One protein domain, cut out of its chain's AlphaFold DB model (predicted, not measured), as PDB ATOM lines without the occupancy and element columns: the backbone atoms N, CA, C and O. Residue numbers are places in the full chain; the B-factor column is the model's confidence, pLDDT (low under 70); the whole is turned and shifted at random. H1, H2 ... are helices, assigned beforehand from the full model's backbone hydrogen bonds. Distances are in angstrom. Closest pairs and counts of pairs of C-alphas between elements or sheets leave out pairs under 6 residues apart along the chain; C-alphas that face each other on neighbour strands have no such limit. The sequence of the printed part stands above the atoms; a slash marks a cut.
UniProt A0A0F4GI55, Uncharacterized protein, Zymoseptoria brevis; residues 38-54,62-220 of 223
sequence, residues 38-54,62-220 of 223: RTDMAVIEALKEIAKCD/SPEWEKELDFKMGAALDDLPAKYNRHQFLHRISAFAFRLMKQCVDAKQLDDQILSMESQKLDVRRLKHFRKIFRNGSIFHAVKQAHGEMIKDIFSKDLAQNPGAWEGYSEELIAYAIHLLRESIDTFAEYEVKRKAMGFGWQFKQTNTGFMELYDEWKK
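This is residues 38 to 54 and 62 to 220 of the 223 residues of an uncharacterized protein of Zymoseptoria brevis (UniProt A0A0F4GI55). What shape do these coordinates make? An elongated up-and-down bundle of five helices, each running against the one before it in the chain, has H3 as its core, with H6 and H7 packed on one side and H1 and H2 more loosely placed on the other. The short hairpin H4 and H5 crosses one end, and H8 packs on H3, H5 and H6. What is it built of? The printed part has 176 residues with eight named helices, H1 to H8 in chain order, and no named strand; its class is all helix. How drawn out is it? It is compact, with a radius of gyration of the C-alphas of 17.3 A, and spans 56 by 35 by 28 A.

Where do the first helices run? H1 is residues 38 to 51, from C-alpha 38 at (100.958, 135.349, 138.626), and H2 is residues 63 to 78, 22.2 A long. H3, residues 82 to 105, is 33.8 A long with a kink of 38 degrees near residue 89. What follows? H4 is residues 109 to 116, H5 residues 121 to 135 and H6 residues 138 to 155, 25.6 A long. H7, residues 171 to 197, is longest at 39.6 A, and H8, residues 211 to 220, ends at C-alpha 220 at (92.835, 134.903, 104.263).

What touches the hub, H3? H7 touches it the same way at a shallow tilt of 19 degrees, the C-alphas of His 87 and Ala 177 closest at 5.9 A. H6 touches residues 86 to 97 of H3 alone, with Ile 93 and Val 143 closest at 7.1 A between C-alphas; H1 only just touches H3, with 3 pairs of C-alphas within 8 A. What lies farther out? H2 touches H1 opposite ways at 16 degrees, a shallow tilt, the closest C-alphas being those of Val 43 and Ala 76, 5.9 A apart. H5 touches H3 about perpendicular at 85 degrees, H4 and H5 form a helical hairpin, and H8 touches H5, with the C-alphas of Arg 126 and Trp 218 closest at 5.6 A. Are the backbones even? Every O i to N i+4 pair is within hydrogen-bond range in H1, H2, H4, H5, H6 and H7, against 16 of 20 in H3 and 3 of 6 in H8.

Is the printed part cut? Residues 55 to 61 are not printed, and C-alphas 54 and 62 are 13.6 A apart. Which links are long? Those from H6 to H7 and from H7 to H8. Where is confidence low? The mean pLDDT of the printed part is 71.8, and 85 residues are under 70, among them 38 to 54 and 62 to 88.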
ATOM      1  N   ARG A  38     102.409 135.583 138.505       62.28
ATOM      2  CA  ARG A  38     100.958 135.349 138.626       62.28
ATOM      3  C   ARG A  38     100.261 135.374 137.262       62.28
ATOM      4  O   ARG A  38      99.285 134.654 137.055       62.28
ATOM      5  N   THR A  39     100.754 136.202 136.351       62.09
ATOM      6  CA  THR A  39     100.295 136.297 134.964       62.09
ATOM      7  C   THR A  39     100.730 135.096 134.132       62.09
ATOM      8  O   THR A  39      99.932 134.558 133.368       62.09
ATOM      9  N   ASP A  40     101.949 134.609 134.351       60.31
ATOM     10  CA  ASP A  40     102.450 133.395 133.708       60.31
ATOM     11  C   ASP A  40     101.687 132.173 134.209       60.31
ATOM     12  O   ASP A  40     101.351 131.306 133.419       60.31
ATOM     13  N   MET A  41     101.305 132.127 135.487       65.94
ATOM     14  CA  MET A  41     100.424 131.082 136.010       65.94
ATOM     15  C   MET A  41      99.073 131.060 135.293       65.94
ATOM     16  O   MET A  41      98.577 129.979 135.010       65.94
ATOM     17  N   ALA A  42      98.492 132.210 134.939       66.94
ATOM     18  CA  ALA A  42      97.256 132.235 134.155       66.94
ATOM     19  C   ALA A  42      97.464 131.667 132.738       66.94
ATOM     20  O   ALA A  42      96.660 130.854 132.279       66.94
ATOM     21  N   VAL A  43      98.573 132.020 132.077       65.06
ATOM     22  CA  VAL A  43      98.944 131.464 130.763       65.06
ATOM     23  C   VAL A  43      99.237 129.967 130.860       65.06
ATOM     24  O   VAL A  43      98.745 129.196 130.049       65.06
ATOM     25  N   ILE A  44     100.004 129.529 131.856       64.00
ATOM     26  CA  ILE A  44     100.362 128.129 132.098       64.00
ATOM     27  C   ILE A  44      99.122 127.308 132.434       64.00
ATOM     28  O   ILE A  44      99.004 126.189 131.948       64.00
ATOM     29  N   GLU A  45      98.194 127.817 133.243       68.06
ATOM     30  CA  GLU A  45      96.934 127.124 133.515       68.06
ATOM     31  C   GLU A  45      96.079 127.028 132.250       68.06
ATOM     32  O   GLU A  45      95.599 125.937 131.946       68.06
ATOM     33  N   ALA A  46      95.992 128.094 131.445       64.88
ATOM     34  CA  ALA A  46      95.365 128.015 130.128       64.88
ATOM     35  C   ALA A  46      96.046 126.940 129.263       64.88
ATOM     36  O   ALA A  46      95.359 126.075 128.733       64.88
ATOM     37  N   LEU A  47      97.385 126.904 129.202       61.59
ATOM     38  CA  LEU A  47      98.170 125.888 128.486       61.59
ATOM     39  C   LEU A  47      97.953 124.469 129.022       61.59
ATOM     40  O   LEU A  47      97.881 123.533 128.232       61.59
ATOM     41  N   LYS A  48      97.833 124.285 130.340       63.91
ATOM     42  CA  LYS A  48      97.507 122.994 130.959       63.91
ATOM     43  C   LYS A  48      96.104 122.545 130.578       63.91
ATOM     44  O   LYS A  48      95.900 121.349 130.402       63.91
ATOM     45  N   GLU A  49      95.143 123.456 130.433       62.72
ATOM     46  CA  GLU A  49      93.831 123.124 129.869       62.72
ATOM     47  C   GLU A  49      93.944 122.664 128.408       62.72
ATOM     48  O   GLU A  49      93.304 121.681 128.049       62.72
ATOM     49  N   ILE A  50      94.825 123.270 127.599       56.25
ATOM     50  CA  ILE A  50      95.109 122.802 126.226       56.25
ATOM     51  C   ILE A  50      95.773 121.420 126.233       56.25
ATOM     52  O   ILE A  50      95.386 120.541 125.469       56.25
ATOM     53  N   ALA A  51      96.774 121.213 127.093       49.81
ATOM     54  CA  ALA A  51      97.539 119.970 127.174       49.81
ATOM     55  C   ALA A  51      96.719 118.805 127.754       49.81
ATOM     56  O   ALA A  51      96.924 117.660 127.367       49.81
ATOM     57  N   LYS A  52      95.722 119.063 128.611       53.09
ATOM     58  CA  LYS A  52      94.735 118.043 129.033       53.09
ATOM     59  C   LYS A  52      93.910 117.489 127.860       53.09
ATOM     60  O   LYS A  52      93.270 116.447 127.995       53.09
ATOM     61  N   CYS A  53      93.951 118.152 126.706       45.06
ATOM     62  CA  CYS A  53      93.297 117.716 125.476       45.06
ATOM     63  C   CYS A  53      94.200 116.939 124.522       45.06
ATOM     64  O   CYS A  53      93.721 116.447 123.507       45.06
ATOM     65  N   ASP A  54      95.470 116.762 124.887       44.44
ATOM     66  CA  ASP A  54      96.371 115.797 124.256       44.44
ATOM     67  C   ASP A  54      96.138 114.355 124.761       44.44
ATOM     68  O   ASP A  54      96.487 113.411 124.055       44.44
ATOM     69  N   SER A  62      85.700 119.322 119.361       54.94
ATOM     70  CA  SER A  62      84.784 120.026 118.456       54.94
ATOM     71  C   SER A  62      85.413 121.339 117.952       54.94
ATOM     72  O   SER A  62      86.119 122.015 118.708       54.94
ATOM     73  N   PRO A  63      85.127 121.766 116.708       55.44
ATOM     74  CA  PRO A  63      85.597 123.052 116.175       55.44
ATOM     75  C   PRO A  63      85.186 124.277 117.014       55.44
ATOM     76  O   PRO A  63      85.848 125.313 116.998       55.44
ATOM     77  N   GLU A  64      84.077 124.184 117.749       55.97
ATOM     78  CA  GLU A  64      83.580 125.238 118.645       55.97
ATOM     79  C   GLU A  64      84.430 125.356 119.909       55.97
ATOM     80  O   GLU A  64      84.695 126.460 120.380       55.97
ATOM     81  N   TRP A  65      84.923 124.225 120.407       55.44
ATOM     82  CA  TRP A  65      85.819 124.183 121.550       55.44
ATOM     83  C   TRP A  65      87.219 124.706 121.184       55.44
ATOM     84  O   TRP A  65      87.796 125.472 121.952       55.44
ATOM     85  N   GLU A  66      87.725 124.427 119.970       56.16
ATOM     86  CA  GLU A  66      88.963 125.050 119.454       56.16
ATOM     87  C   GLU A  66      88.882 126.582 119.413       56.16
ATOM     88  O   GLU A  66      89.825 127.258 119.823       56.16
ATOM     89  N   LYS A  67      87.737 127.133 118.992       63.72
ATOM     90  CA  LYS A  67      87.490 128.582 119.030       63.72
ATOM     91  C   LYS A  67      87.473 129.130 120.458       63.72
ATOM     92  O   LYS A  67      87.975 130.228 120.685       63.72
ATOM     93  N   GLU A  68      86.912 128.389 121.411       64.19
ATOM     94  CA  GLU A  68      86.900 128.779 122.826       64.19
ATOM     95  C   GLU A  68      88.315 128.792 123.429       64.19
ATOM     96  O   GLU A  68      88.630 129.672 124.229       64.19
ATOM     97  N   LEU A  69      89.198 127.874 123.025       60.38
ATOM     98  CA  LEU A  69      90.601 127.900 123.460       60.38
ATOM     99  C   LEU A  69      91.398 129.015 122.829       60.38
ATOM    100  O   LEU A  69      92.126 129.686 123.552       60.38
ATOM    101  N   ASP A  70      91.278 129.207 121.515       67.00
ATOM    102  CA  ASP A  70      91.932 130.322 120.833       67.00
ATOM    103  C   ASP A  70      91.508 131.643 121.494       67.00
ATOM    104  O   ASP A  70      92.338 132.525 121.708       67.00
ATOM    105  N   PHE A  71      90.242 131.739 121.917       68.50
ATOM    106  CA  PHE A  71      89.726 132.853 122.705       68.50
ATOM    107  C   PHE A  71      90.334 132.935 124.113       68.50
ATOM    108  O   PHE A  71      90.809 134.003 124.488       68.50
ATOM    109  N   LYS A  72      90.365 131.848 124.899       64.75
ATOM    110  CA  LYS A  72      90.955 131.847 126.257       64.75
ATOM    111  C   LYS A  72      92.446 132.170 126.238       64.75
ATOM    112  O   LYS A  72      92.915 132.928 127.079       64.75
ATOM    113  N   MET A  73      93.181 131.624 125.272       66.50
ATOM    114  CA  MET A  73      94.581 131.959 125.042       66.50
ATOM    115  C   MET A  73      94.756 133.399 124.590       66.50
ATOM    116  O   MET A  73      95.635 134.073 125.108       66.50
ATOM    117  N   GLY A  74      93.948 133.857 123.630       66.94
ATOM    118  CA  GLY A  74      93.960 135.242 123.165       66.94
ATOM    119  C   GLY A  74      93.741 136.202 124.326       66.94
ATOM    120  O   GLY A  74      94.599 137.031 124.586       66.94
ATOM    121  N   ALA A  75      92.686 135.988 125.114       68.00
ATOM    122  CA  ALA A  75      92.386 136.770 126.309       68.00
ATOM    123  C   ALA A  75      93.531 136.729 127.336       68.00
ATOM    124  O   ALA A  75      93.991 137.772 127.789       68.00
ATOM    125  N   ALA A  76      94.057 135.539 127.648       64.38
ATOM    126  CA  ALA A  76      95.178 135.396 128.575       64.38
ATOM    127  C   ALA A  76      96.469 136.055 128.065       64.38
ATOM    128  O   ALA A  76      97.307 136.424 128.879       64.38
ATOM    129  N   LEU A  77      96.652 136.183 126.748       65.81
ATOM    130  CA  LEU A  77      97.796 136.855 126.135       65.81
ATOM    131  C   LEU A  77      97.595 138.373 126.021       65.81
ATOM    132  O   LEU A  77      98.568 139.111 126.165       65.81
ATOM    133  N   ASP A  78      96.368 138.828 125.770       66.44
ATOM    134  CA  ASP A  78      95.989 140.237 125.617       66.44
ATOM    135  C   ASP A  78      95.951 140.973 126.967       66.44
ATOM    136  O   ASP A  78      96.286 142.157 127.035       66.44
ATOM    137  N   ASP A  79      95.627 140.267 128.053       63.91
ATOM    138  CA  ASP A  79      95.626 140.804 129.422       63.91
ATOM    139  C   ASP A  79      97.041 140.998 130.002       63.91
ATOM    140  O   ASP A  79      97.217 141.544 131.098       63.91
ATOM    141  N   LEU A  80      98.080 140.560 129.287       61.16
ATOM    142  CA  LEU A  80      99.455 140.664 129.754       61.16
ATOM    143  C   LEU A  80     100.036 142.049 129.466       61.16
ATOM    144  O   LEU A  80      99.976 142.537 128.336       61.16
ATOM    145  N   PRO A  81     100.721 142.667 130.444       63.22
ATOM    146  CA  PRO A  81     101.441 143.907 130.203       63.22
ATOM    147  C   PRO A  81     102.433 143.766 129.041       63.22
ATOM    148  O   PRO A  81     103.199 142.805 128.995       63.22
ATOM    149  N   ALA A  82     102.490 144.766 128.154       65.62
ATOM    150  CA  ALA A  82     103.338 144.760 126.952       65.62
ATOM    151  C   ALA A  82     104.830 144.498 127.234       65.62
ATOM    152  O   ALA A  82     105.560 144.023 126.364       65.62
ATOM    153  N   LYS A  83     105.289 144.762 128.468       61.16
ATOM    154  CA  LYS A  83     106.644 144.402 128.890       61.16
ATOM    155  C   LYS A  83     106.916 142.900 128.739       61.16
ATOM    156  O   LYS A  83     108.030 142.575 128.367       61.16
ATOM    157  N   TYR A  84     105.927 142.007 128.894       65.81
ATOM    158  CA  TYR A  84     106.051 140.535 128.839       65.81
ATOM    159  C   TYR A  84     106.018 139.914 127.431       65.81
ATOM    160  O   TYR A  84     105.934 138.693 127.296       65.81
ATOM    161  N   ASN A  85     106.102 140.716 126.365       67.31
ATOM    162  CA  ASN A  85     106.002 140.227 124.981       67.31
ATOM    163  C   ASN A  85     106.968 139.069 124.652       67.31
ATOM    164  O   ASN A  85     106.656 138.216 123.823       67.31
ATOM    165  N   ARG A  86     108.131 139.005 125.311       67.44
ATOM    166  CA  ARG A  86     109.123 137.938 125.112       67.44
ATOM    167  C   ARG A  86     108.704 136.601 125.741       67.44
ATOM    168  O   ARG A  86     108.879 135.563 125.106       67.44
ATOM    169  N   HIS A  87     108.069 136.610 126.913       66.25
ATOM    170  CA  HIS A  87     107.480 135.409 127.530       66.25
ATOM    171  C   HIS A  87     106.249 134.931 126.768       66.25
ATOM    172  O   HIS A  87     106.139 133.749 126.442       66.25
ATOM    173  N   GLN A  88     105.371 135.863 126.386       65.94
ATOM    174  CA  GLN A  88     104.201 135.578 125.549       65.94
ATOM    175  C   GLN A  88     104.575 134.804 124.292       65.94
ATOM    176  O   GLN A  88     103.915 133.843 123.906       65.94
ATOM    177  N   PHE A  89     105.656 135.229 123.651       70.75
ATOM    178  CA  PHE A  89     106.144 134.628 122.431       70.75
ATOM    179  C   PHE A  89     106.568 133.165 122.609       70.75
ATOM    180  O   PHE A  89     106.193 132.326 121.790       70.75
ATOM    181  N   LEU A  90     107.278 132.835 123.692       71.19
ATOM    182  CA  LEU A  90     107.685 131.458 123.994       71.19
ATOM    183  C   LEU A  90     106.478 130.550 124.250       71.19
ATOM    184  O   LEU A  90     106.406 129.451 123.700       71.19
ATOM    185  N   HIS A  91     105.486 131.040 124.995       71.88
ATOM    186  CA  HIS A  91     104.237 130.310 125.209       71.88
ATOM    187  C   HIS A  91     103.443 130.119 123.909       71.88
ATOM    188  O   HIS A  91     102.889 129.043 123.685       71.88
ATOM    189  N   ARG A  92     103.443 131.110 123.003       72.88
ATOM    190  CA  ARG A  92     102.810 130.999 121.677       72.88
ATOM    191  C   ARG A  92     103.488 129.944 120.794       72.88
ATOM    192  O   ARG A  92     102.786 129.209 120.102       72.88
ATOM    193  N   ILE A  93     104.820 129.820 120.824       76.12
ATOM    194  CA  ILE A  93     105.521 128.747 120.090       76.12
ATOM    195  C   ILE A  93     105.044 127.377 120.584       76.12
ATOM    196  O   ILE A  93     104.652 126.536 119.773       76.12
ATOM    197  N   SER A  94     105.017 127.167 121.901       72.12
ATOM    198  CA  SER A  94     104.585 125.892 122.480       72.12
ATOM    199  C   SER A  94     103.117 125.581 122.184       72.12
ATOM    200  O   SER A  94     102.796 124.468 121.770       72.12
ATOM    201  N   ALA A  95     102.230 126.566 122.324       68.81
ATOM    202  CA  ALA A  95     100.794 126.374 122.154       68.81
ATOM    203  C   ALA A  95     100.363 126.110 120.709       68.81
ATOM    204  O   ALA A  95      99.475 125.294 120.459       68.81
ATOM    205  N   PHE A  96     100.977 126.816 119.757       75.25
ATOM    206  CA  PHE A  96     100.524 126.817 118.369       75.25
ATOM    207  C   PHE A  96     101.470 126.036 117.463       75.25
ATOM    208  O   PHE A  96     101.035 125.126 116.753       75.25
ATOM    209  N   ALA A  97     102.769 126.348 117.491       81.94
ATOM    210  CA  ALA A  97     103.720 125.739 116.567       81.94
ATOM    211  C   ALA A  97     103.969 124.262 116.900       81.94
ATOM    212  O   ALA A  97     103.866 123.421 116.008       81.94
ATOM    213  N   PHE A  98     104.239 123.915 118.163       84.69
ATOM    214  CA  PHE A  98     104.486 122.514 118.533       84.69
ATOM    215  C   PHE A  98     103.236 121.650 118.478       84.69
ATOM    216  O   PHE A  98     103.331 120.507 118.037       84.69
ATOM    217  N   ARG A  99     102.062 122.190 118.810       76.88
ATOM    218  CA  ARG A  99     100.792 121.482 118.611       76.88
ATOM    219  C   ARG A  99     100.558 121.151 117.135       76.88
ATOM    220  O   ARG A  99     100.256 120.006 116.807       76.88
ATOM    221  N   LEU A 100     100.772 122.115 116.237       78.31
ATOM    222  CA  LEU A 100     100.694 121.882 114.792       78.31
ATOM    223  C   LEU A 100     101.710 120.830 114.336       78.31
ATOM    224  O   LEU A 100     101.374 119.939 113.555       78.31
ATOM    225  N   MET A 101     102.956 120.923 114.813       85.88
ATOM    226  CA  MET A 101     103.998 119.948 114.485       85.88
ATOM    227  C   MET A 101     103.629 118.546 114.977       85.88
ATOM    228  O   MET A 101     103.816 117.596 114.223       85.88
ATOM    229  N   LYS A 102     103.056 118.415 116.180       82.50
ATOM    230  CA  LYS A 102     102.552 117.152 116.731       82.50
ATOM    231  C   LYS A 102     101.485 116.534 115.833       82.50
ATOM    232  O   LYS A 102     101.684 115.432 115.329       82.50
ATOM    233  N   GLN A 103     100.430 117.294 115.529       74.81
ATOM    234  CA  GLN A 103      99.347 116.867 114.632       74.81
ATOM    235  C   GLN A 103      99.874 116.400 113.269       74.81
ATOM    236  O   GLN A 103      99.393 115.423 112.701       74.81
ATOM    237  N   CYS A 104     100.893 117.085 112.742       76.75
ATOM    238  CA  CYS A 104     101.511 116.716 111.475       76.75
ATOM    239  C   CYS A 104     102.449 115.502 111.570       76.75
ATOM    240  O   CYS A 104     102.648 114.854 110.548       76.75
ATOM    241  N   VAL A 105     103.050 115.209 112.730       77.56
ATOM    242  CA  VAL A 105     103.924 114.038 112.934       77.56
ATOM    243  C   VAL A 105     103.125 112.760 113.158       77.56
ATOM    244  O   VAL A 105     103.525 111.717 112.638       77.56
ATOM    245  N   ASP A 106     101.987 112.827 113.848       72.19
ATOM    246  CA  ASP A 106     101.130 111.675 114.185       72.19
ATOM    247  C   ASP A 106     100.326 111.152 112.960       72.19
ATOM    248  O   ASP A 106      99.208 110.645 113.054       72.19
ATOM    249  N   ALA A 107     100.930 111.267 111.771       54.62
ATOM    250  CA  ALA A 107     100.388 111.313 110.414       54.62
ATOM    251  C   ALA A 107      99.696 110.050 109.860       54.62
ATOM    252  O   ALA A 107      99.745 109.806 108.655       54.62
ATOM    253  N   LYS A 108      98.990 109.272 110.676       53.31
ATOM    254  CA  LYS A 108      97.852 108.487 110.166       53.31
ATOM    255  C   LYS A 108      96.566 109.310 110.155       53.31
ATOM    256  O   LYS A 108      95.762 109.170 109.250       53.31
ATOM    257  N   GLN A 109      96.410 110.232 111.103       56.91
ATOM    258  CA  GLN A 109      95.134 110.913 111.300       56.91
ATOM    259  C   GLN A 109      94.881 112.063 110.322       56.91
ATOM    260  O   GLN A 109      93.734 112.284 109.974       56.91
ATOM    261  N   LEU A 110      95.900 112.781 109.834       63.53
ATOM    262  CA  LEU A 110      95.648 114.019 109.077       63.53
ATOM    263  C   LEU A 110      95.044 113.778 107.679       63.53
ATOM    264  O   LEU A 110      94.172 114.527 107.251       63.53
ATOM    265  N   ASP A 111      95.503 112.744 106.962       64.75
ATOM    266  CA  ASP A 111      94.953 112.402 105.641       64.75
ATOM    267  C   ASP A 111      93.567 111.740 105.776       64.75
ATOM    268  O   ASP A 111      92.655 112.096 105.030       64.75
ATOM    269  N   ASP A 112      93.370 110.888 106.789       63.28
ATOM    270  CA  ASP A 112      92.066 110.294 107.116       63.28
ATOM    271  C   ASP A 112      91.050 111.352 107.602       63.28
ATOM    272  O   ASP A 112      89.878 111.293 107.235       63.28
ATOM    273  N   GLN A 113      91.489 112.369 108.357       62.75
ATOM    274  CA  GLN A 113      90.680 113.525 108.780       62.75
ATOM    275  C   GLN A 113      90.302 114.423 107.600       62.75
ATOM    276  O   GLN A 113      89.163 114.867 107.493       62.75
ATOM    277  N   ILE A 114      91.238 114.685 106.681       66.50
ATOM    278  CA  ILE A 114      90.941 115.459 105.467       66.50
ATOM    279  C   ILE A 114      89.856 114.762 104.638       66.50
ATOM    280  O   ILE A 114      88.967 115.442 104.127       66.50
ATOM    281  N   LEU A 115      89.927 113.434 104.512       66.69
ATOM    282  CA  LEU A 115      88.939 112.635 103.786       66.69
ATOM    283  C   LEU A 115      87.592 112.571 104.525       66.69
ATOM    284  O   LEU A 115      86.546 112.678 103.890       66.69
ATOM    285  N   SER A 116      87.591 112.434 105.855       63.56
ATOM    286  CA  SER A 116      86.356 112.336 106.650       63.56
ATOM    287  C   SER A 116      85.609 113.668 106.802       63.56
ATOM    288  O   SER A 116      84.393 113.669 106.997       63.56
ATOM    289  N   MET A 117      86.306 114.799 106.663       66.00
ATOM    290  CA  MET A 117      85.753 116.149 106.823       66.00
ATOM    291  C   MET A 117      85.459 116.864 105.494       66.00
ATOM    292  O   MET A 117      85.225 118.070 105.498       66.00
ATOM    293  N   GLU A 118      85.433 116.176 104.343       65.25
ATOM    294  CA  GLU A 118      85.224 116.809 103.021       65.25
ATOM    295  C   GLU A 118      83.949 117.674 102.914       65.25
ATOM    296  O   GLU A 118      83.904 118.618 102.117       65.25
ATOM    297  N   SER A 119      82.934 117.422 103.748       54.97
ATOM    298  CA  SER A 119      81.716 118.241 103.847       54.97
ATOM    299  C   SER A 119      81.910 119.571 104.603       54.97
ATOM    300  O   SER A 119      81.138 120.509 104.401       54.97
ATOM    301  N   GLN A 120      82.960 119.695 105.417       63.25
ATOM    302  CA  GLN A 120      83.297 120.849 106.260       63.25
ATOM    303  C   GLN A 120      84.477 121.626 105.647       63.25
ATOM    304  O   GLN A 120      85.601 121.632 106.146       63.25
ATOM    305  N   LYS A 121      84.218 122.295 104.511       69.12
ATOM    306  CA  LYS A 121      85.223 122.949 103.636       69.12
ATOM    307  C   LYS A 121      86.278 123.817 104.347       69.12
ATOM    308  O   LYS A 121      87.364 124.002 103.800       69.12
ATOM    309  N   LEU A 122      85.970 124.410 105.501       63.88
ATOM    310  CA  LEU A 122      86.883 125.288 106.243       63.88
ATOM    311  C   LEU A 122      87.985 124.495 106.971       63.88
ATOM    312  O   LEU A 122      89.165 124.814 106.820       63.88
ATOM    313  N   ASP A 123      87.628 123.401 107.638       67.75
ATOM    314  CA  ASP A 123      88.570 122.593 108.421       67.75
ATOM    315  C   ASP A 123      89.538 121.819 107.520       67.75
ATOM    316  O   ASP A 123      90.750 121.809 107.738       67.75
ATOM    317  N   VAL A 124      89.038 121.297 106.397       72.50
ATOM    318  CA  VAL A 124      89.873 120.653 105.371       72.50
ATOM    319  C   VAL A 124      90.905 121.620 104.780       72.50
ATOM    320  O   VAL A 124      92.039 121.223 104.500       72.50
ATOM    321  N   ARG A 125      90.543 122.895 104.579       76.06
ATOM    322  CA  ARG A 125      91.482 123.919 104.088       76.06
ATOM    323  C   ARG A 125      92.585 124.187 105.107       76.06
ATOM    324  O   ARG A 125      93.758 124.186 104.728       76.06
ATOM    325  N   ARG A 126      92.222 124.346 106.383       77.88
ATOM    326  CA  ARG A 126      93.171 124.534 107.487       77.88
ATOM    327  C   ARG A 126      94.146 123.360 107.600       77.88
ATOM    328  O   ARG A 126      95.356 123.579 107.589       77.88
ATOM    329  N   LEU A 127      93.652 122.121 107.588       77.38
ATOM    330  CA  LEU A 127      94.493 120.917 107.646       77.38
ATOM    331  C   LEU A 127      95.448 120.811 106.444       77.38
ATOM    332  O   LEU A 127      96.643 120.552 106.611       77.38
ATOM    333  N   LYS A 128      94.962 121.083 105.223       82.19
ATOM    334  CA  LYS A 128      95.801 121.124 104.008       82.19
ATOM    335  C   LYS A 128      96.899 122.188 104.106       82.19
ATOM    336  O   LYS A 128      98.031 121.939 103.683       82.19
ATOM    337  N   HIS A 129      96.583 123.355 104.663       86.75
ATOM    338  CA  HIS A 129      97.544 124.434 104.891       86.75
ATOM    339  C   HIS A 129      98.617 124.040 105.911       86.75
ATOM    340  O   HIS A 129      99.807 124.133 105.604       86.75
ATOM    341  N   PHE A 130      98.225 123.499 107.065       85.38
ATOM    342  CA  PHE A 130      99.152 123.028 108.103       85.38
ATOM    343  C   PHE A 130     100.117 121.969 107.569       85.38
ATOM    344  O   PHE A 130     101.338 122.106 107.700       85.38
ATOM    345  N   ARG A 131      99.593 120.983 106.833       83.50
ATOM    346  CA  ARG A 131     100.410 119.971 106.152       83.50
ATOM    347  C   ARG A 131     101.426 120.603 105.198       83.50
ATOM    348  O   ARG A 131     102.583 120.181 105.157       83.50
ATOM    349  N   LYS A 132     101.013 121.610 104.424       87.31
ATOM    350  CA  LYS A 132     101.876 122.312 103.463       87.31
ATOM    351  C   LYS A 132     103.033 123.028 104.167       87.31
ATOM    352  O   LYS A 132     104.176 122.830 103.750       87.31
ATOM    353  N   ILE A 133     102.755 123.818 105.210       89.25
ATOM    354  CA  ILE A 133     103.777 124.601 105.933       89.25
ATOM    355  C   ILE A 133     104.694 123.734 106.811       89.25
ATOM    356  O   ILE A 133     105.855 124.086 107.032       89.25
ATOM    357  N   PHE A 134     104.216 122.572 107.267       88.88
ATOM    358  CA  PHE A 134     105.044 121.564 107.933       88.88
ATOM    359  C   PHE A 134     105.980 120.870 106.933       88.88
ATOM    360  O   PHE A 134     107.203 120.830 107.112       88.88
ATOM    361  N   ARG A 135     105.425 120.371 105.821       87.12
ATOM    362  CA  ARG A 135     106.177 119.632 104.796       87.12
ATOM    363  C   ARG A 135     107.274 120.481 104.166       87.12
ATOM    364  O   ARG A 135     108.395 120.001 104.015       87.12
ATOM    365  N   ASN A 136     106.986 121.731 103.809       88.62
ATOM    366  CA  ASN A 136     107.982 122.621 103.202       88.62
ATOM    367  C   ASN A 136     108.969 123.227 104.227       88.62
ATOM    368  O   ASN A 136     109.938 123.868 103.826       88.62
ATOM    369  N   GLY A 137     108.750 123.011 105.528       87.62
ATOM    370  CA  GLY A 137     109.617 123.490 106.602       87.62
ATOM    371  C   GLY A 137     109.468 124.976 106.941       87.62
ATOM    372  O   GLY A 137     110.277 125.486 107.706       87.62
ATOM    373  N   SER A 138     108.465 125.686 106.416       90.44
ATOM    374  CA  SER A 138     108.268 127.111 106.713       90.44
ATOM    375  C   SER A 138     107.987 127.361 108.196       90.44
ATOM    376  O   SER A 138     108.567 128.282 108.764       90.44
ATOM    377  N   ILE A 139     107.191 126.505 108.849       89.00
ATOM    378  CA  ILE A 139     106.965 126.614 110.300       89.00
ATOM    379  C   ILE A 139     108.262 126.397 111.094       89.00
ATOM    380  O   ILE A 139     108.510 127.087 112.077       89.00
ATOM    381  N   PHE A 140     109.139 125.504 110.621       90.19
ATOM    382  CA  PHE A 140     110.433 125.260 111.257       90.19
ATOM    383  C   PHE A 140     111.372 126.455 111.119       90.19
ATOM    384  O   PHE A 140     112.020 126.853 112.083       90.19
ATOM    385  N   HIS A 141     111.421 127.061 109.934       90.38
ATOM    386  CA  HIS A 141     112.199 128.274 109.716       90.38
ATOM    387  C   HIS A 141     111.728 129.424 110.611       90.38
ATOM    388  O   HIS A 141     112.560 130.065 111.248       90.38
ATOM    389  N   ALA A 142     110.413 129.652 110.692       88.75
ATOM    390  CA  ALA A 142     109.844 130.719 111.507       88.75
ATOM    391  C   ALA A 142     110.141 130.523 113.003       88.75
ATOM    392  O   ALA A 142     110.585 131.464 113.655       88.75
ATOM    393  N   VAL A 143     109.987 129.302 113.536       88.31
ATOM    394  CA  VAL A 143     110.341 128.985 114.936       88.31
ATOM    395  C   VAL A 143     111.847 129.141 115.184       88.31
ATOM    396  O   VAL A 143     112.259 129.677 116.208       88.31
ATOM    397  N   LYS A 144     112.694 128.760 114.225       87.88
ATOM    398  CA  LYS A 144     114.145 128.933 114.347       87.88
ATOM    399  C   LYS A 144     114.578 130.402 114.327       87.88
ATOM    400  O   LYS A 144     115.480 130.782 115.071       87.88
ATOM    401  N   GLN A 145     113.958 131.233 113.486       85.06
ATOM    402  CA  GLN A 145     114.184 132.684 113.487       85.06
ATOM    403  C   GLN A 145     113.745 133.303 114.812       85.06
ATOM    404  O   GLN A 145     114.519 134.030 115.427       85.06
ATOM    405  N   ALA A 146     112.550 132.931 115.266       83.56
ATOM    406  CA  ALA A 146     111.977 133.303 116.546       83.56
ATOM    407  C   ALA A 146     112.919 133.008 117.727       83.56
ATOM    408  O   ALA A 146     113.237 133.903 118.512       83.56
ATOM    409  N   HIS A 147     113.429 131.776 117.823       85.88
ATOM    410  CA  HIS A 147     114.450 131.424 118.810       85.88
ATOM    411  C   HIS A 147     115.700 132.288 118.642       85.88
ATOM    412  O   HIS A 147     116.182 132.853 119.614       85.88
ATOM    413  N   GLY A 148     116.208 132.451 117.418       81.50
ATOM    414  CA  GLY A 148     117.407 133.247 117.149       81.50
ATOM    415  C   GLY A 148     117.299 134.720 117.563       81.50
ATOM    416  O   GLY A 148     118.284 135.288 118.031       81.50
ATOM    417  N   GLU A 149     116.132 135.342 117.410       79.62
ATOM    418  CA  GLU A 149     115.861 136.698 117.902       79.62
ATOM    419  C   GLU A 149     115.888 136.748 119.428       79.62
ATOM    420  O   GLU A 149     116.636 137.539 119.995       79.62
ATOM    421  N   MET A 150     115.190 135.820 120.083       78.62
ATOM    422  CA  MET A 150     115.165 135.722 121.543       78.62
ATOM    423  C   MET A 150     116.565 135.511 122.137       78.62
ATOM    424  O   MET A 150     116.939 136.130 123.131       78.62
ATOM    425  N   ILE A 151     117.380 134.671 121.496       78.69
ATOM    426  CA  ILE A 151     118.785 134.467 121.858       78.69
ATOM    427  C   ILE A 151     119.544 135.789 121.748       78.69
ATOM    428  O   ILE A 151     120.250 136.172 122.678       78.69
ATOM    429  N   LYS A 152     119.401 136.520 120.638       75.31
ATOM    430  CA  LYS A 152     120.065 137.822 120.488       75.31
ATOM    431  C   LYS A 152     119.649 138.796 121.585       75.31
ATOM    432  O   LYS A 152     120.530 139.479 122.094       75.31
ATOM    433  N   ASP A 153     118.378 138.815 121.974       74.81
ATOM    434  CA  ASP A 153     117.872 139.682 123.043       74.81
ATOM    435  C   ASP A 153     118.410 139.292 124.428       74.81
ATOM    436  O   ASP A 153     118.681 140.157 125.254       74.81
ATOM    437  N   ILE A 154     118.598 137.997 124.703       71.75
ATOM    438  CA  ILE A 154     119.211 137.517 125.957       71.75
ATOM    439  C   ILE A 154     120.710 137.855 125.990       71.75
ATOM    440  O   ILE A 154     121.252 138.241 127.027       71.75
ATOM    441  N   PHE A 155     121.397 137.716 124.852       66.50
ATOM    442  CA  PHE A 155     122.849 137.881 124.736       66.50
ATOM    443  C   PHE A 155     123.296 139.265 124.259       66.50
ATOM    444  O   PHE A 155     124.496 139.444 124.018       66.50
ATOM    445  N   SER A 156     122.403 140.252 124.116       62.56
ATOM    446  CA  SER A 156     122.742 141.613 123.684       62.56
ATOM    447  C   SER A 156     123.494 142.372 124.782       62.56
ATOM    448  O   SER A 156     122.975 143.314 125.356       62.56
ATOM    449  N   LYS A 157     124.717 141.911 125.069       46.53
ATOM    450  CA  LYS A 157     125.838 142.398 125.891       46.53
ATOM    451  C   LYS A 157     125.605 143.078 127.235       46.53
ATOM    452  O   LYS A 157     126.572 143.160 127.978       46.53
ATOM    453  N   ASP A 158     124.405 143.493 127.598       49.72
ATOM    454  CA  ASP A 158     124.182 144.210 128.832       49.72
ATOM    455  C   ASP A 158     122.706 144.230 129.221       49.72
ATOM    456  O   ASP A 158     122.014 145.234 129.087       49.72
ATOM    457  N   LEU A 159     122.245 143.138 129.835       51.50
ATOM    458  CA  LEU A 159     121.044 143.174 130.679       51.50
ATOM    459  C   LEU A 159     121.138 144.265 131.772       51.50
ATOM    460  O   LEU A 159     120.123 144.661 132.325       51.50
ATOM    461  N   ALA A 160     122.352 144.747 132.091       46.31
ATOM    462  CA  ALA A 160     122.602 145.803 133.072       46.31
ATOM    463  C   ALA A 160     122.824 147.215 132.478       46.31
ATOM    464  O   ALA A 160     122.562 148.184 133.181       46.31
ATOM    465  N   GLN A 161     123.306 147.362 131.233       41.56
ATOM    466  CA  GLN A 161     123.590 148.680 130.614       41.56
ATOM    467  C   GLN A 161     122.692 149.033 129.418       41.56
ATOM    468  O   GLN A 161     122.711 150.179 128.974       41.56
ATOM    469  N   ASN A 162     121.902 148.095 128.889       47.19
ATOM    470  CA  ASN A 162     120.939 148.367 127.825       47.19
ATOM    471  C   ASN A 162     119.610 147.655 128.130       47.19
ATOM    472  O   ASN A 162     119.302 146.617 127.540       47.19
ATOM    473  N   PRO A 163     118.833 148.184 129.093       52.34
ATOM    474  CA  PRO A 163     117.664 147.504 129.630       52.34
ATOM    475  C   PRO A 163     116.546 147.326 128.597       52.34
ATOM    476  O   PRO A 163     115.680 146.506 128.830       52.34
ATOM    477  N   GLY A 164     116.558 147.999 127.442       56.47
ATOM    478  CA  GLY A 164     115.368 148.176 126.596       56.47
ATOM    479  C   GLY A 164     114.549 146.924 126.222       56.47
ATOM    480  O   GLY A 164     113.342 147.043 126.054       56.47
ATOM    481  N   ALA A 165     115.146 145.729 126.118       60.69
ATOM    482  CA  ALA A 165     114.400 144.487 125.843       60.69
ATOM    483  C   ALA A 165     113.875 143.764 127.103       60.69
ATOM    484  O   ALA A 165     112.949 142.963 127.007       60.69
ATOM    485  N   TRP A 166     114.464 144.052 128.265       66.81
ATOM    486  CA  TRP A 166     114.228 143.388 129.553       66.81
ATOM    487  C   TRP A 166     113.979 144.394 130.690       66.81
ATOM    488  O   TRP A 166     114.097 144.073 131.872       66.81
ATOM    489  N   GLU A 167     113.649 145.637 130.348       64.12
ATOM    490  CA  GLU A 167     113.476 146.727 131.298       64.12
ATOM    491  C   GLU A 167     112.265 146.430 132.179       64.12
ATOM    492  O   GLU A 167     111.172 146.132 131.694       64.12
ATOM    493  N   GLY A 168     112.463 146.465 133.497       62.47
ATOM    494  CA  GLY A 168     111.414 146.124 134.458       62.47
ATOM    495  C   GLY A 168     111.154 144.622 134.631       62.47
ATOM    496  O   GLY A 168     110.161 144.268 135.275       62.47
ATOM    497  N   TYR A 169     112.020 143.753 134.096       66.19
ATOM    498  CA  TYR A 169     112.073 142.336 134.463       66.19
ATOM    499  C   TYR A 169     112.953 142.133 135.694       66.19
ATOM    500  O   TYR A 169     113.998 142.770 135.837       66.19
ATOM    501  N   SER A 170     112.547 141.215 136.568       69.44
ATOM    502  CA  SER A 170     113.425 140.718 137.624       69.44
ATOM    503  C   SER A 170     114.408 139.682 137.060       69.44
ATOM    504  O   SER A 170     114.186 139.120 135.981       69.44
ATOM    505  N   GLU A 171     115.497 139.410 137.783       69.19
ATOM    506  CA  GLU A 171     116.468 138.382 137.377       69.19
ATOM    507  C   GLU A 171     115.806 136.998 137.271       69.19
ATOM    508  O   GLU A 171     116.112 136.224 136.366       69.19
ATOM    509  N   GLU A 172     114.829 136.718 138.128       67.56
ATOM    510  CA  GLU A 172     114.049 135.483 138.146       67.56
ATOM    511  C   GLU A 172     113.143 135.344 136.914       67.56
ATOM    512  O   GLU A 172     113.033 134.254 136.352       67.56
ATOM    513  N   LEU A 173     112.535 136.439 136.443       69.56
ATOM    514  CA  LEU A 173     111.723 136.425 135.220       69.56
ATOM    515  C   LEU A 173     112.582 136.196 133.975       69.56
ATOM    516  O   LEU A 173     112.181 135.466 133.067       69.56
ATOM    517  N   ILE A 174     113.778 136.783 133.936       72.31
ATOM    518  CA  ILE A 174     114.757 136.522 132.875       72.31
ATOM    519  C   ILE A 174     115.193 135.052 132.923       72.31
ATOM    520  O   ILE A 174     115.249 134.396 131.882       72.31
ATOM    521  N   ALA A 175     115.443 134.513 134.121       71.75
ATOM    522  CA  ALA A 175     115.770 133.102 134.317       71.75
ATOM    523  C   ALA A 175     114.668 132.201 133.754       71.75
ATOM    524  O   ALA A 175     114.934 131.256 133.010       71.75
ATOM    525  N   TYR A 176     113.420 132.536 134.047       74.31
ATOM    526  CA  TYR A 176     112.287 131.775 133.560       74.31
ATOM    527  C   TYR A 176     112.140 131.821 132.028       74.31
ATOM    528  O   TYR A 176     111.966 130.777 131.400       74.31
ATOM    529  N   ALA A 177     112.316 132.985 131.393       75.31
ATOM    530  CA  ALA A 177     112.323 133.087 129.927       75.31
ATOM    531  C   ALA A 177     113.428 132.232 129.289       75.31
ATOM    532  O   ALA A 177     113.209 131.585 128.264       75.31
ATOM    533  N   ILE A 178     114.619 132.219 129.894       77.44
ATOM    534  CA  ILE A 178     115.723 131.369 129.446       77.44
ATOM    535  C   ILE A 178     115.315 129.899 129.562       77.44
ATOM    536  O   ILE A 178     115.490 129.159 128.600       77.44
ATOM    537  N   HIS A 179     114.742 129.481 130.692       77.31
ATOM    538  CA  HIS A 179     114.264 128.112 130.887       77.31
ATOM    539  C   HIS A 179     113.260 127.691 129.801       77.31
ATOM    540  O   HIS A 179     113.487 126.699 129.113       77.31
ATOM    541  N   LEU A 180     112.223 128.495 129.559       77.50
ATOM    542  CA  LEU A 180     111.223 128.225 128.521       77.50
ATOM    543  C   LEU A 180     111.825 128.179 127.108       77.50
ATOM    544  O   LEU A 180     111.451 127.332 126.295       77.50
ATOM    545  N   LEU A 181     112.776 129.066 126.797       81.69
ATOM    546  CA  LEU A 181     113.481 129.039 125.515       81.69
ATOM    547  C   LEU A 181     114.270 127.735 125.345       81.69
ATOM    548  O   LEU A 181     114.288 127.179 124.249       81.69
ATOM    549  N   ARG A 182     114.893 127.233 126.417       78.69
ATOM    550  CA  ARG A 182     115.627 125.959 126.401       78.69
ATOM    551  C   ARG A 182     114.703 124.784 126.118       78.69
ATOM    552  O   ARG A 182     114.958 124.044 125.172       78.69
ATOM    553  N   GLU A 183     113.613 124.661 126.871       80.50
ATOM    554  CA  GLU A 183     112.611 123.610 126.643       80.50
ATOM    555  C   GLU A 183     112.051 123.666 125.217       80.50
ATOM    556  O   GLU A 183     111.873 122.637 124.559       80.50
ATOM    557  N   SER A 184     111.827 124.880 124.709       84.94
ATOM    558  CA  SER A 184     111.360 125.097 123.346       84.94
ATOM    559  C   SER A 184     112.382 124.634 122.301       84.94
ATOM    560  O   SER A 184     112.009 123.972 121.335       84.94
ATOM    561  N   ILE A 185     113.673 124.916 122.488       85.88
ATOM    562  CA  ILE A 185     114.741 124.455 121.584       85.88
ATOM    563  C   ILE A 185     114.863 122.925 121.604       85.88
ATOM    564  O   ILE A 185     114.971 122.317 120.537       85.88
ATOM    565  N   ASP A 186     114.809 122.301 122.781       84.12
ATOM    566  CA  ASP A 186     114.884 120.841 122.913       84.12
ATOM    567  C   ASP A 186     113.685 120.171 122.219       84.12
ATOM    568  O   ASP A 186     113.859 119.296 121.366       84.12
ATOM    569  N   THR A 187     112.470 120.665 122.478       85.19
ATOM    570  CA  THR A 187     111.240 120.193 121.821       85.19
ATOM    571  C   THR A 187     111.304 120.382 120.302       85.19
ATOM    572  O   THR A 187     110.925 119.499 119.528       85.19
ATOM    573  N   PHE A 188     111.818 121.524 119.843       88.75
ATOM    574  CA  PHE A 188     111.994 121.805 118.422       88.75
ATOM    575  C   PHE A 188     112.942 120.802 117.750       88.75
ATOM    576  O   PHE A 188     112.621 120.285 116.675       88.75
ATOM    577  N   ALA A 189     114.063 120.466 118.395       86.94
ATOM    578  CA  ALA A 189     115.015 119.478 117.893       86.94
ATOM    579  C   ALA A 189     114.380 118.081 117.753       86.94
ATOM    580  O   ALA A 189     114.621 117.384 116.762       86.94
ATOM    581  N   GLU A 190     113.513 117.677 118.686       88.25
ATOM    582  CA  GLU A 190     112.753 116.428 118.555       88.25
ATOM    583  C   GLU A 190     111.864 116.424 117.307       88.25
ATOM    584  O   GLU A 190     111.823 115.436 116.564       88.25
ATOM    585  N   TYR A 191     111.163 117.531 117.043       88.75
ATOM    586  CA  TYR A 191     110.326 117.660 115.852       88.75
ATOM    587  C   TYR A 191     111.141 117.712 114.557       88.75
ATOM    588  O   TYR A 191     110.684 117.177 113.544       88.75
ATOM    589  N   GLU A 192     112.357 118.270 114.564       87.12
ATOM    590  CA  GLU A 192     113.270 118.202 113.413       87.12
ATOM    591  C   GLU A 192     113.636 116.742 113.089       87.12
ATOM    592  O   GLU A 192     113.578 116.328 111.923       87.12
ATOM    593  N   VAL A 193     113.940 115.933 114.112       87.94
ATOM    594  CA  VAL A 193     114.224 114.496 113.954       87.94
ATOM    595  C   VAL A 193     112.994 113.746 113.441       87.94
ATOM    596  O   VAL A 193     113.106 112.987 112.473       87.94
ATOM    597  N   LYS A 194     111.817 113.983 114.034       86.94
ATOM    598  CA  LYS A 194     110.547 113.367 113.609       86.94
ATOM    599  C   LYS A 194     110.234 113.707 112.148       86.94
ATOM    600  O   LYS A 194     109.996 112.808 111.345       86.94
ATOM    601  N   ARG A 195     110.345 114.981 111.755       84.88
ATOM    602  CA  ARG A 195     110.124 115.440 110.372       84.88
ATOM    603  C   ARG A 195     111.062 114.752 109.376       84.88
ATOM    604  O   ARG A 195     110.634 114.380 108.283       84.88
ATOM    605  N   LYS A 196     112.332 114.564 109.743       83.88
ATOM    606  CA  LYS A 196     113.301 113.826 108.922       83.88
ATOM    607  C   LYS A 196     112.921 112.350 108.787       83.88
ATOM    608  O   LYS A 196     113.016 111.807 107.688       83.88
ATOM    609  N   ALA A 197     112.490 111.703 109.872       85.19
ATOM    610  CA  ALA A 197     112.067 110.301 109.854       85.19
ATOM    611  C   ALA A 197     110.882 110.058 108.900       85.19
ATOM    612  O   ALA A 197     110.780 108.992 108.304       85.19
ATOM    613  N   MET A 198     110.049 111.078 108.676       83.38
ATOM    614  CA  MET A 198     108.956 111.058 107.695       83.38
ATOM    615  C   MET A 198     109.413 111.222 106.231       83.38
ATOM    616  O   MET A 198     108.580 111.256 105.326       83.38
ATOM    617  N   GLY A 199     110.716 111.357 105.964       81.62
ATOM    618  CA  GLY A 199     111.264 111.510 104.611       81.62
ATOM    619  C   GLY A 199     111.182 112.931 104.045       81.62
ATOM    620  O   GLY A 199     111.410 113.135 102.851       81.62
ATOM    621  N   PHE A 200     110.872 113.936 104.870       81.62
ATOM    622  CA  PHE A 200     110.881 115.334 104.438       81.62
ATOM    623  C   PHE A 200     112.308 115.912 104.442       81.62
ATOM    624  O   PHE A 200     113.118 115.620 105.319       81.62
ATOM    625  N   GLY A 201     112.634 116.734 103.436       69.62
ATOM    626  CA  GLY A 201     113.994 117.244 103.220       69.62
ATOM    627  C   GLY A 201     114.494 118.170 104.334       69.62
ATOM    628  O   GLY A 201     113.718 118.931 104.904       69.62
ATOM    629  N   TRP A 202     115.802 118.142 104.609       65.69
ATOM    630  CA  TRP A 202     116.460 118.908 105.683       65.69
ATOM    631  C   TRP A 202     116.393 120.429 105.535       65.69
ATOM    632  O   TRP A 202     116.488 121.149 106.523       65.69
ATOM    633  N   GLN A 203     116.274 120.925 104.306       75.88
ATOM    634  CA  GLN A 203     116.251 122.359 104.053       75.88
ATOM    635  C   GLN A 203     114.856 122.914 104.314       75.88
ATOM    636  O   GLN A 203     113.867 122.449 103.742       75.88
ATOM    637  N   PHE A 204     114.789 123.928 105.171       81.50
ATOM    638  CA  PHE A 204     113.571 124.691 105.370       81.50
ATOM    639  C   PHE A 204     113.391 125.668 104.223       81.50
ATOM    640  O   PHE A 204     114.328 126.379 103.847       81.50
ATOM    641  N   LYS A 205     112.172 125.750 103.694       83.31
ATOM    642  CA  LYS A 205     111.804 126.885 102.863       83.31
ATOM    643  C   LYS A 205     111.885 128.140 103.730       83.31
ATOM    644  O   LYS A 205     111.091 128.299 104.658       83.31
ATOM    645  N   GLN A 206     112.846 129.005 103.412       83.75
ATOM    646  CA  GLN A 206     112.990 130.300 104.065       83.75
ATOM    647  C   GLN A 206     111.686 131.089 103.934       83.75
ATOM    648  O   GLN A 206     111.040 131.093 102.882       83.75
ATOM    649  N   THR A 207     111.294 131.720 105.029       80.94
ATOM    650  CA  THR A 207     110.109 132.563 105.132       80.94
ATOM    651  C   THR A 207     110.450 133.776 105.981       80.94
ATOM    652  O   THR A 207     111.243 133.660 106.910       80.94
ATOM    653  N   ASN A 208     109.863 134.921 105.651       80.06
ATOM    654  CA  ASN A 208     109.944 136.130 106.475       80.06
ATOM    655  C   ASN A 208     108.664 136.330 107.304       80.06
ATOM    656  O   ASN A 208     108.558 137.301 108.042       80.06
ATOM    657  N   THR A 209     107.698 135.424 107.145       79.75
ATOM    658  CA  THR A 209     106.404 135.420 107.825       79.75
ATOM    659  C   THR A 209     106.555 134.836 109.228       79.75
ATOM    660  O   THR A 209     107.179 133.780 109.395       79.75
ATOM    661  N   GLY A 210     105.955 135.487 110.226       77.19
ATOM    662  CA  GLY A 210     105.932 134.985 111.601       77.19
ATOM    663  C   GLY A 210     105.140 133.680 111.718       77.19
ATOM    664  O   GLY A 210     104.249 133.401 110.915       77.19
ATOM    665  N   PHE A 211     105.419 132.853 112.729       78.00
ATOM    666  CA  PHE A 211     104.725 131.563 112.856       78.00
ATOM    667  C   PHE A 211     103.212 131.709 113.094       78.00
ATOM    668  O   PHE A 211     102.461 130.873 112.607       78.00
ATOM    669  N   MET A 212     102.755 132.765 113.783       77.94
ATOM    670  CA  MET A 212     101.320 133.049 113.959       77.94
ATOM    671  C   MET A 212     100.648 133.416 112.634       77.94
ATOM    672  O   MET A 212      99.568 132.933 112.327       77.94
ATOM    673  N   GLU A 213     101.315 134.205 111.795       81.31
ATOM    674  CA  GLU A 213     100.807 134.538 110.463       81.31
ATOM    675  C   GLU A 213     100.738 133.288 109.579       81.31
ATOM    676  O   GLU A 213      99.724 133.051 108.925       81.31
ATOM    677  N   LEU A 214     101.769 132.438 109.623       82.81
ATOM    678  CA  LEU A 214     101.735 131.123 108.979       82.81
ATOM    679  C   LEU A 214     100.610 130.250 109.541       82.81
ATOM    680  O   LEU A 214     100.025 129.476 108.794       82.81
ATOM    681  N   TYR A 215     100.299 130.353 110.830       76.94
ATOM    682  CA  TYR A 215      99.205 129.616 111.452       76.94
ATOM    683  C   TYR A 215      97.831 130.119 110.990       76.94
ATOM    684  O   TYR A 215      96.940 129.306 110.767       76.94
ATOM    685  N   ASP A 216      97.653 131.424 110.787       77.12
ATOM    686  CA  ASP A 216      96.362 132.043 110.454       77.12
ATOM    687  C   ASP A 216      96.111 132.251 108.952       77.12
ATOM    688  O   ASP A 216      94.984 132.542 108.551       77.12
ATOM    689  N   GLU A 217      97.118 132.079 108.092       81.25
ATOM    690  CA  GLU A 217      97.036 132.335 106.643       81.25
ATOM    691  C   GLU A 217      95.894 131.596 105.924       81.25
ATOM    692  O   GLU A 217      95.392 132.081 104.911       81.25
ATOM    693  N   TRP A 218      95.424 130.467 106.457       76.56
ATOM    694  CA  TRP A 218      94.276 129.748 105.897       76.56
ATOM    695  C   TRP A 218      92.968 130.558 105.943       76.56
ATOM    696  O   TRP A 218      92.094 130.314 105.113       76.56
ATOM    697  N   LYS A 219      92.846 131.530 106.862       69.25
ATOM    698  CA  LYS A 219      91.678 132.419 107.010       69.25
ATOM    699  C   LYS A 219      91.609 133.495 105.919       69.25
ATOM    700  O   LYS A 219      90.539 134.021 105.650       69.25
ATOM    701  N   LYS A 220      92.732 133.813 105.260       62.41
ATOM    702  CA  LYS A 220      92.835 134.903 104.263       62.41
ATOM    703  C   LYS A 220      92.272 134.548 102.879       62.41
ATOM    704  O   LYS A 220      92.354 135.355 101.965       62.41
TER     705      LYS A 220